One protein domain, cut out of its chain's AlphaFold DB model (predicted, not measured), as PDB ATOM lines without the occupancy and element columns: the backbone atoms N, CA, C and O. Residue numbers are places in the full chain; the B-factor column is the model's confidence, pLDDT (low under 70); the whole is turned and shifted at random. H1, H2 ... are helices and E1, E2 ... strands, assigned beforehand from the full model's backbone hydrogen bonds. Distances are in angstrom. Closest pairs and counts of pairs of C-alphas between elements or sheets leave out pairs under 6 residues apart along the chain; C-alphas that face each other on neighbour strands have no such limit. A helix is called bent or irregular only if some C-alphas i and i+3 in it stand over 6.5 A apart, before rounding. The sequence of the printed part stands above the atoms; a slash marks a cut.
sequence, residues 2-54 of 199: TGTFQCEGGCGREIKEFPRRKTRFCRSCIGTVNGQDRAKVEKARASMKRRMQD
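What this domain is: This is residues 2 to 54 of the 199 residues of an uncharacterized protein of Sphingobium sp. Cam5-1 (UniProt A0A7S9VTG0). A small head, made of a hairpin of two very short strands, loops and most of a helix, has a long arm that sticks out from it and gives the whole its length. E1 and E2 form the hairpin, H1 leads away from it, and after one residue the chain turns a corner into H2, which belongs to the free arm of residues 34 to 54. The printed part has 53 residues, with two named strands and two named helices in the order E1, E2, H1, H2; the sheet has the order E1 - E2 and is antiparallel, and the class is mostly helix. It is only just loose, close to extended, with a radius of gyration of the C-alphas of 14.4 A, and only just elongated, with spans of 43 by 22 by 13 A.

How they stand to each other: E1, residues 4 to 6, and E2, residues 14 to 16, are antiparallel neighbours and form a hairpin, with 145 degrees between their directions. The C-alphas of Phe 5 and Ile 15 face each other at 5.4 A. N 5 and O 15 are 3.0 A apart and N 15 and O 5 are 2.8 A apart, both within hydrogen-bond range. H1, residues 27 to 36, is apart from E1. H2, residues 38 to 51, is apart from E1 and from E2. H1 and H2 only just touch, with 3 pairs of C-alphas within 8 A, and they touch only at the corner by their link. H2 touches H1 with residues 40 to 41 alone; the closest C-alphas of the two helices are those of Gly 35 and Val 41, 6.1 A apart. The lines of H1 and H2 are about perpendicular, at 78 degrees. In H2 every O i to N i+4 pair is within hydrogen-bond range; in H1 5 of 6 are.

Where its parts are: E1 begins at C-alpha 4, at (8.734, -33.044, -24.285), and E1 and E2 have 3 residues each. H1, with 10 residues, begins at C-alpha 27, at (5.317, -36.348, -38.587), and measures 14.7 A from first to last C-alpha. H2, the longest helix with 14 residues, measures 19.9 A and ends at C-alpha 51, at (3.606, -54.343, -54.203). Neither helix is bent.

The domain as a whole: The two C-alphas farthest apart, those of Gly 3 and Gln 53, are 43.5 A apart. Residues 34 to 54 stand free, of which 34 to 36 belong to H1 and 38 to 51 to H2; the body without them has 32 residues and spans 25 by 17 by 10 A. The printed part has no cut. The link from H1 to H2 is tight, while those from E1 to E2, 7 residues, and from E2 to H1, 10 residues, are short. The mean pLDDT of the printed part is 93.8, and no printed residue is under 70.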
ATOM      1  N   THR A   2       7.388 -38.655 -19.033       73.62
ATOM      2  CA  THR A   2       7.562 -38.498 -20.492       73.62
ATOM      3  C   THR A   2       7.952 -37.053 -20.758       73.62
ATOM      4  O   THR A   2       7.128 -36.166 -20.545       73.62
ATOM      5  N   GLY A   3       9.206 -36.814 -21.145       90.56
ATOM      6  CA  GLY A   3       9.673 -35.480 -21.507       90.56
ATOM      7  C   GLY A   3       8.975 -34.964 -22.766       90.56
ATOM      8  O   GLY A   3       8.384 -35.726 -23.538       90.56
ATOM      9  N   THR A   4       9.034 -33.658 -22.988       94.62
ATOM     10  CA  THR A   4       8.734 -33.044 -24.285       94.62
ATOM     11  C   THR A   4      10.028 -32.504 -24.880       94.62
ATOM     12  O   THR A   4      10.964 -32.152 -24.164       94.62
ATOM     13  N   PHE A   5      10.123 -32.479 -26.207       94.50
ATOM     14  CA  PHE A   5      11.247 -31.865 -26.910       94.50
ATOM     15  C   PHE A   5      10.766 -31.139 -28.167       94.50
ATOM     16  O   PHE A   5       9.708 -31.453 -28.720       94.50
ATOM     17  N   GLN A   6      11.555 -30.173 -28.633       96.62
ATOM     18  CA  GLN A   6      11.256 -29.417 -29.846       96.62
ATOM     19  C   GLN A   6      11.614 -30.214 -31.100       96.62
ATOM     20  O   GLN A   6      12.628 -30.911 -31.150       96.62
ATOM     21  N   CYS A   7      10.781 -30.108 -32.133       95.75
ATOM     22  CA  CYS A   7      11.040 -30.740 -33.421       95.75
ATOM     23  C   CYS A   7      12.354 -30.241 -34.049       95.75
ATOM     24  O   CYS A   7      12.462 -29.070 -34.403       95.75
ATOM     25  N   GLU A   8      13.287 -31.154 -34.329       95.25
ATOM     26  CA  GLU A   8      14.569 -30.835 -34.992       95.25
ATOM     27  C   GLU A   8      14.414 -30.329 -36.434       95.25
ATOM     28  O   GLU A   8      15.336 -29.769 -37.011       95.25
ATOM     29  N   GLY A   9      13.232 -30.486 -37.031       90.62
ATOM     30  CA  GLY A   9      12.933 -29.959 -38.363       90.62
ATOM     31  C   GLY A   9      12.646 -28.458 -38.397       90.62
ATOM     32  O   GLY A   9      12.160 -27.983 -39.418       90.62
ATOM     33  N   GLY A  10      12.835 -27.739 -37.285       91.38
ATOM     34  CA  GLY A  10      12.709 -26.279 -37.211       91.38
ATOM     35  C   GLY A  10      11.278 -25.737 -37.230       91.38
ATOM     36  O   GLY A  10      11.082 -24.532 -37.289       91.38
ATOM     37  N   CYS A  11      10.253 -26.593 -37.162       93.44
ATOM     38  CA  CYS A  11       8.853 -26.152 -37.228       93.44
ATOM     39  C   CYS A  11       8.263 -25.676 -35.889       93.44
ATOM     40  O   CYS A  11       7.058 -25.441 -35.820       93.44
ATOM     41  N   GLY A  12       9.069 -25.619 -34.822       93.12
ATOM     42  CA  GLY A  12       8.652 -25.150 -33.491       93.12
ATOM     43  C   GLY A  12       7.597 -26.013 -32.790       93.12
ATOM     44  O   GLY A  12       7.007 -25.591 -31.804       93.12
ATOM     45  N   ARG A  13       7.300 -27.212 -33.310       94.12
ATOM     46  CA  ARG A  13       6.301 -28.101 -32.710       94.12
ATOM     47  C   ARG A  13       6.908 -28.884 -31.552       94.12
ATOM     48  O   ARG A  13       7.855 -29.643 -31.764       94.12
ATOM     49  N   GLU A  14       6.262 -28.806 -30.396       95.94
ATOM     50  CA  GLU A  14       6.568 -29.661 -29.253       95.94
ATOM     51  C   GLU A  14       6.096 -31.093 -29.487       95.94
ATOM     52  O   GLU A  14       4.977 -31.356 -29.943       95.94
ATOM     53  N   ILE A  15       6.976 -32.043 -29.198       94.38
ATOM     54  CA  ILE A  15       6.731 -33.464 -29.391       94.38
ATOM     55  C   ILE A  15       6.871 -34.146 -28.042       94.38
ATOM     56  O   ILE A  15       7.905 -34.053 -27.384       94.38
ATOM     57  N   LYS A  16       5.831 -34.884 -27.659       93.69
ATOM     58  CA  LYS A  16       5.888 -35.773 -26.504       93.69
ATOM     59  C   LYS A  16       6.824 -36.943 -26.790       93.69
ATOM     60  O   LYS A  16       6.732 -37.585 -27.844       93.69
ATOM     61  N   GLU A  17       7.712 -37.222 -25.851       91.12
ATOM     62  CA  GLU A  17       8.614 -38.356 -25.917       91.12
ATOM     63  C   GLU A  17       7.845 -39.667 -25.748       91.12
ATOM     64  O   GLU A  17       6.997 -39.821 -24.866       91.12
ATOM     65  N   PHE A  18       8.135 -40.619 -26.633       90.31
ATOM     66  CA  PHE A  18       7.555 -41.955 -26.611       90.31
ATOM     67  C   PHE A  18       8.686 -42.980 -26.704       90.31
ATOM     68  O   PHE A  18       9.499 -42.859 -27.619       90.31
ATOM     69  N   PRO A  19       8.701 -44.041 -25.874       88.81
ATOM     70  CA  PRO A  19       9.800 -45.015 -25.856       88.81
ATOM     71  C   PRO A  19      10.108 -45.678 -27.209       88.81
ATOM     72  O   PRO A  19      11.227 -46.101 -27.464       88.81
ATOM     73  N   ARG A  20       9.118 -45.775 -28.109       89.88
ATOM     74  CA  ARG A  20       9.271 -46.393 -29.442       89.88
ATOM     75  C   ARG A  20       9.650 -45.406 -30.551       89.88
ATOM     76  O   ARG A  20       9.807 -45.805 -31.706       89.88
ATOM     77  N   ARG A  21       9.732 -44.110 -30.248       89.00
ATOM     78  CA  ARG A  21      10.017 -43.072 -31.238       89.00
ATOM     79  C   ARG A  21      11.526 -42.994 -31.466       89.00
ATOM     80  O   ARG A  21      12.276 -42.664 -30.564       89.00
ATOM     81  N   LYS A  22      11.954 -43.257 -32.702       89.94
ATOM     82  CA  LYS A  22      13.375 -43.247 -33.097       89.94
ATOM     83  C   LYS A  22      13.883 -41.892 -33.596       89.94
ATOM     84  O   LYS A  22      15.066 -41.753 -33.868       89.94
ATOM     85  N   THR A  23      12.992 -40.923 -33.802       93.12
ATOM     86  CA  THR A  23      13.333 -39.630 -34.406       93.12
ATOM     87  C   THR A  23      12.775 -38.471 -33.596       93.12
ATOM     88  O   THR A  23      11.643 -38.529 -33.098       93.12
ATOM     89  N   ARG A  24      13.534 -37.374 -33.545       94.06
ATOM     90  CA  ARG A  24      13.108 -36.122 -32.907       94.06
ATOM     91  C   ARG A  24      12.380 -35.167 -33.862       94.06
ATOM     92  O   ARG A  24      12.152 -34.001 -33.565       94.06
ATOM     93  N   PHE A  25      11.940 -35.680 -35.007       94.94
ATOM     94  CA  PHE A  25      11.148 -34.941 -35.983       94.94
ATOM     95  C   PHE A  25       9.646 -35.163 -35.777       94.94
ATOM     96  O   PHE A  25       9.179 -36.273 -35.497       94.94
ATOM     97  N   CYS A  26       8.845 -34.123 -35.998       94.06
ATOM     98  CA  CYS A  26       7.398 -34.266 -36.076       94.06
ATOM     99  C   CYS A  26       7.018 -35.031 -37.359       94.06
ATOM    100  O   CYS A  26       7.821 -35.153 -38.286       94.06
ATOM    101  N   ARG A  27       5.780 -35.537 -37.442       91.31
ATOM    102  CA  ARG A  27       5.317 -36.348 -38.587       91.31
ATOM    103  C   ARG A  27       5.439 -35.624 -39.938       91.31
ATOM    104  O   ARG A  27       5.668 -36.277 -40.948       91.31
ATOM    105  N   SER A  28       5.280 -34.302 -39.952       93.50
ATOM    106  CA  SER A  28       5.432 -33.502 -41.170       93.50
ATOM    107  C   SER A  28       6.908 -33.336 -41.539       93.50
ATOM    108  O   SER A  28       7.300 -33.749 -42.626       93.50
ATOM    109  N   CYS A  29       7.743 -32.857 -40.610       95.06
ATOM    110  CA  CYS A  29       9.169 -32.636 -40.857       95.06
ATOM    111  C   CYS A  29       9.917 -33.917 -41.225       95.06
ATOM    112  O   CYS A  29      10.735 -33.890 -42.135       95.06
ATOM    113  N   ILE A  30       9.609 -35.056 -40.590       94.69
ATOM    114  CA  ILE A  30      10.237 -36.330 -40.972       94.69
ATOM    115  C   ILE A  30       9.866 -36.741 -42.400       94.69
ATOM    116  O   ILE A  30      10.675 -37.349 -43.095       94.69
ATOM    117  N   GLY A  31       8.652 -36.404 -42.847       92.25
ATOM    118  CA  GLY A  31       8.217 -36.602 -44.225       92.25
ATOM    119  C   GLY A  31       9.032 -35.751 -45.194       92.25
ATOM    120  O   GLY A  31       9.517 -36.278 -46.190       92.25
ATOM    121  N   THR A  32       9.247 -34.475 -44.867       94.12
ATOM    122  CA  THR A  32      10.077 -33.558 -45.662       94.12
ATOM    123  C   THR A  32      11.529 -34.024 -45.737       94.12
ATOM    124  O   THR A  32      12.053 -34.184 -46.835       94.12
ATOM    125  N   VAL A  33      12.154 -34.322 -44.592       94.31
ATOM    126  CA  VAL A  33      13.551 -34.783 -44.515       94.31
ATOM    127  C   VAL A  33      13.743 -36.075 -45.313       94.31
ATOM    128  O   VAL A  33      14.646 -36.173 -46.137       94.31
ATOM    129  N   ASN A  34      12.855 -37.061 -45.143       93.50
ATOM    130  CA  ASN A  34      12.932 -38.292 -45.934       93.50
ATOM    131  C   ASN A  34      12.611 -38.074 -47.419       93.50
ATOM    132  O   ASN A  34      13.072 -38.853 -48.247       93.50
ATOM    133  N   GLY A  35      11.816 -37.058 -47.761       92.44
ATOM    134  CA  GLY A  35      11.500 -36.694 -49.141       92.44
ATOM    135  C   GLY A  35      12.658 -36.014 -49.877       92.44
ATOM    136  O   GLY A  35      12.737 -36.118 -51.099       92.44
ATOM    137  N   GLN A  36      13.560 -35.350 -49.152       94.31
ATOM    138  CA  GLN A  36      14.785 -34.759 -49.705       94.31
ATOM    139  C   GLN A  36      15.866 -35.817 -49.984       94.31
ATOM    140  O   GLN A  36      16.673 -35.660 -50.899       94.31
ATOM    141  N   ASP A  37      15.855 -36.926 -49.243       95.88
ATOM    142  CA  ASP A  37      16.747 -38.065 -49.459       95.88
ATOM    143  C   ASP A  37      16.310 -38.883 -50.690       95.88
ATOM    144  O   ASP A  37      15.433 -39.755 -50.628       95.88
ATOM    145  N   ARG A  38      16.947 -38.608 -51.835       95.69
ATOM    146  CA  ARG A  38      16.626 -39.267 -53.113       95.69
ATOM    147  C   ARG A  38      16.754 -40.789 -53.039       95.69
ATOM    148  O   ARG A  38      15.920 -41.483 -53.615       95.69
ATOM    149  N   ALA A  39      17.744 -41.318 -52.320       96.12
ATOM    150  CA  ALA A  39      17.957 -42.761 -52.225       96.12
ATOM    151  C   ALA A  39      16.797 -43.447 -51.486       96.12
ATOM    152  O   ALA A  39      16.293 -44.486 -51.928       96.12
ATOM    153  N   LYS A  40      16.305 -42.843 -50.396       94.44
ATOM    154  CA  LYS A  40      15.117 -43.343 -49.687       94.44
ATOM    155  C   LYS A  40      13.850 -43.233 -50.523       94.44
ATOM    156  O   LYS A  40      13.053 -44.174 -50.521       94.44
ATOM    157  N   VAL A  41      13.666 -42.123 -51.239       96.12
ATOM    158  CA  VAL A  41      12.511 -41.932 -52.126       96.12
ATOM    159  C   VAL A  41      12.478 -43.008 -53.208       96.12
ATOM    160  O   VAL A  41      11.446 -43.657 -53.384       96.12
ATOM    161  N   GLU A  42      13.599 -43.263 -53.884       96.00
ATOM    162  CA  GLU A  42      13.669 -44.292 -54.925       96.00
ATOM    163  C   GLU A  42      13.460 -45.702 -54.359       96.00
ATOM    164  O   GLU A  42      12.683 -46.484 -54.913       96.00
ATOM    165  N   LYS A  43      14.030 -46.015 -53.188       96.69
ATOM    166  CA  LYS A  43      13.777 -47.292 -52.497       96.69
ATOM    167  C   LYS A  43      12.292 -47.483 -52.163       96.69
ATOM    168  O   LYS A  43      11.737 -48.562 -52.389       96.69
ATOM    169  N   ALA A  44      11.631 -46.446 -51.646       95.25
ATOM    170  CA  ALA A  44      10.206 -46.485 -51.324       95.25
ATOM    171  C   ALA A  44       9.336 -46.638 -52.583       95.25
ATOM    172  O   ALA A  44       8.405 -47.448 -52.596       95.25
ATOM    173  N   ARG A  45       9.671 -45.918 -53.664       95.31
ATOM    174  CA  ARG A  45       9.010 -46.035 -54.974       95.31
ATOM    175  C   ARG A  45       9.129 -47.444 -55.539       95.31
ATOM    176  O   ARG A  45       8.113 -48.026 -55.915       95.31
ATOM    177  N   ALA A  46      10.334 -48.013 -55.551       96.88
ATOM    178  CA  ALA A  46      10.573 -49.370 -56.034       96.88
ATOM    179  C   ALA A  46       9.776 -50.410 -55.228       96.88
ATOM    180  O   ALA A  46       9.138 -51.289 -55.808       96.88
ATOM    181  N   SER A  47       9.747 -50.273 -53.897       97.50
ATOM    182  CA  SER A  47       8.959 -51.147 -53.021       97.50
ATOM    183  C   SER A  47       7.458 -51.060 -53.319       97.50
ATOM    184  O   SER A  47       6.810 -52.089 -53.519       97.50
ATOM    185  N   MET A  48       6.900 -49.850 -53.423       96.56
ATOM    186  CA  MET A  48       5.480 -49.675 -53.744       96.56
ATOM    187  C   MET A  48       5.136 -50.167 -55.149       96.56
ATOM    188  O   MET A  48       4.101 -50.808 -55.319       96.56
ATOM    189  N   LYS A  49       6.009 -49.938 -56.139       96.88
ATOM    190  CA  LYS A  49       5.834 -50.458 -57.502       96.88
ATOM    191  C   LYS A  49       5.749 -51.983 -57.499       96.88
ATOM    192  O   LYS A  49       4.836 -52.522 -58.110       96.88
ATOM    193  N   ARG A  50       6.639 -52.658 -56.761       97.62
ATOM    194  CA  ARG A  50       6.618 -54.119 -56.597       97.62
ATOM    195  C   ARG A  50       5.317 -54.599 -55.954       97.62
ATOM    196  O   ARG A  50       4.689 -55.512 -56.464       97.62
ATOM    197  N   ARG A  51       4.866 -53.960 -54.872       96.56
ATOM    198  CA  ARG A  51       3.606 -54.343 -54.203       96.56
ATOM    199  C   ARG A  51       2.386 -54.158 -55.102       96.56
ATOM    200  O   ARG A  51       1.490 -54.983 -55.081       96.56
ATOM    201  N   MET A  52       2.355 -53.101 -55.909       96.94
ATOM    202  CA  MET A  52       1.240 -52.827 -56.826       96.94
ATOM    203  C   MET A  52       1.190 -53.771 -58.040       96.94
ATOM    204  O   MET A  52       0.225 -53.701 -58.802       96.94
ATOM    205  N   GLN A  53       2.203 -54.625 -58.238       96.19
ATOM    206  CA  GLN A  53       2.153 -55.715 -59.220       96.19
ATOM    207  C   GLN A  53       1.294 -56.886 -58.734       96.19
ATOM    208  O   GLN A  53       0.723 -57.577 -59.569       96.19
ATOM    209  N   ASP A  54       1.161 -57.082 -57.418       97.25
ATOM    210  CA  ASP A  54       0.248 -58.070 -56.846       97.25
ATOM    211  C   ASP A  54      -1.213 -57.595 -57.016       97.25
ATOM    212  O   ASP A  54      -1.584 -56.541 -56.474       97.25
TER     213      ASP A  54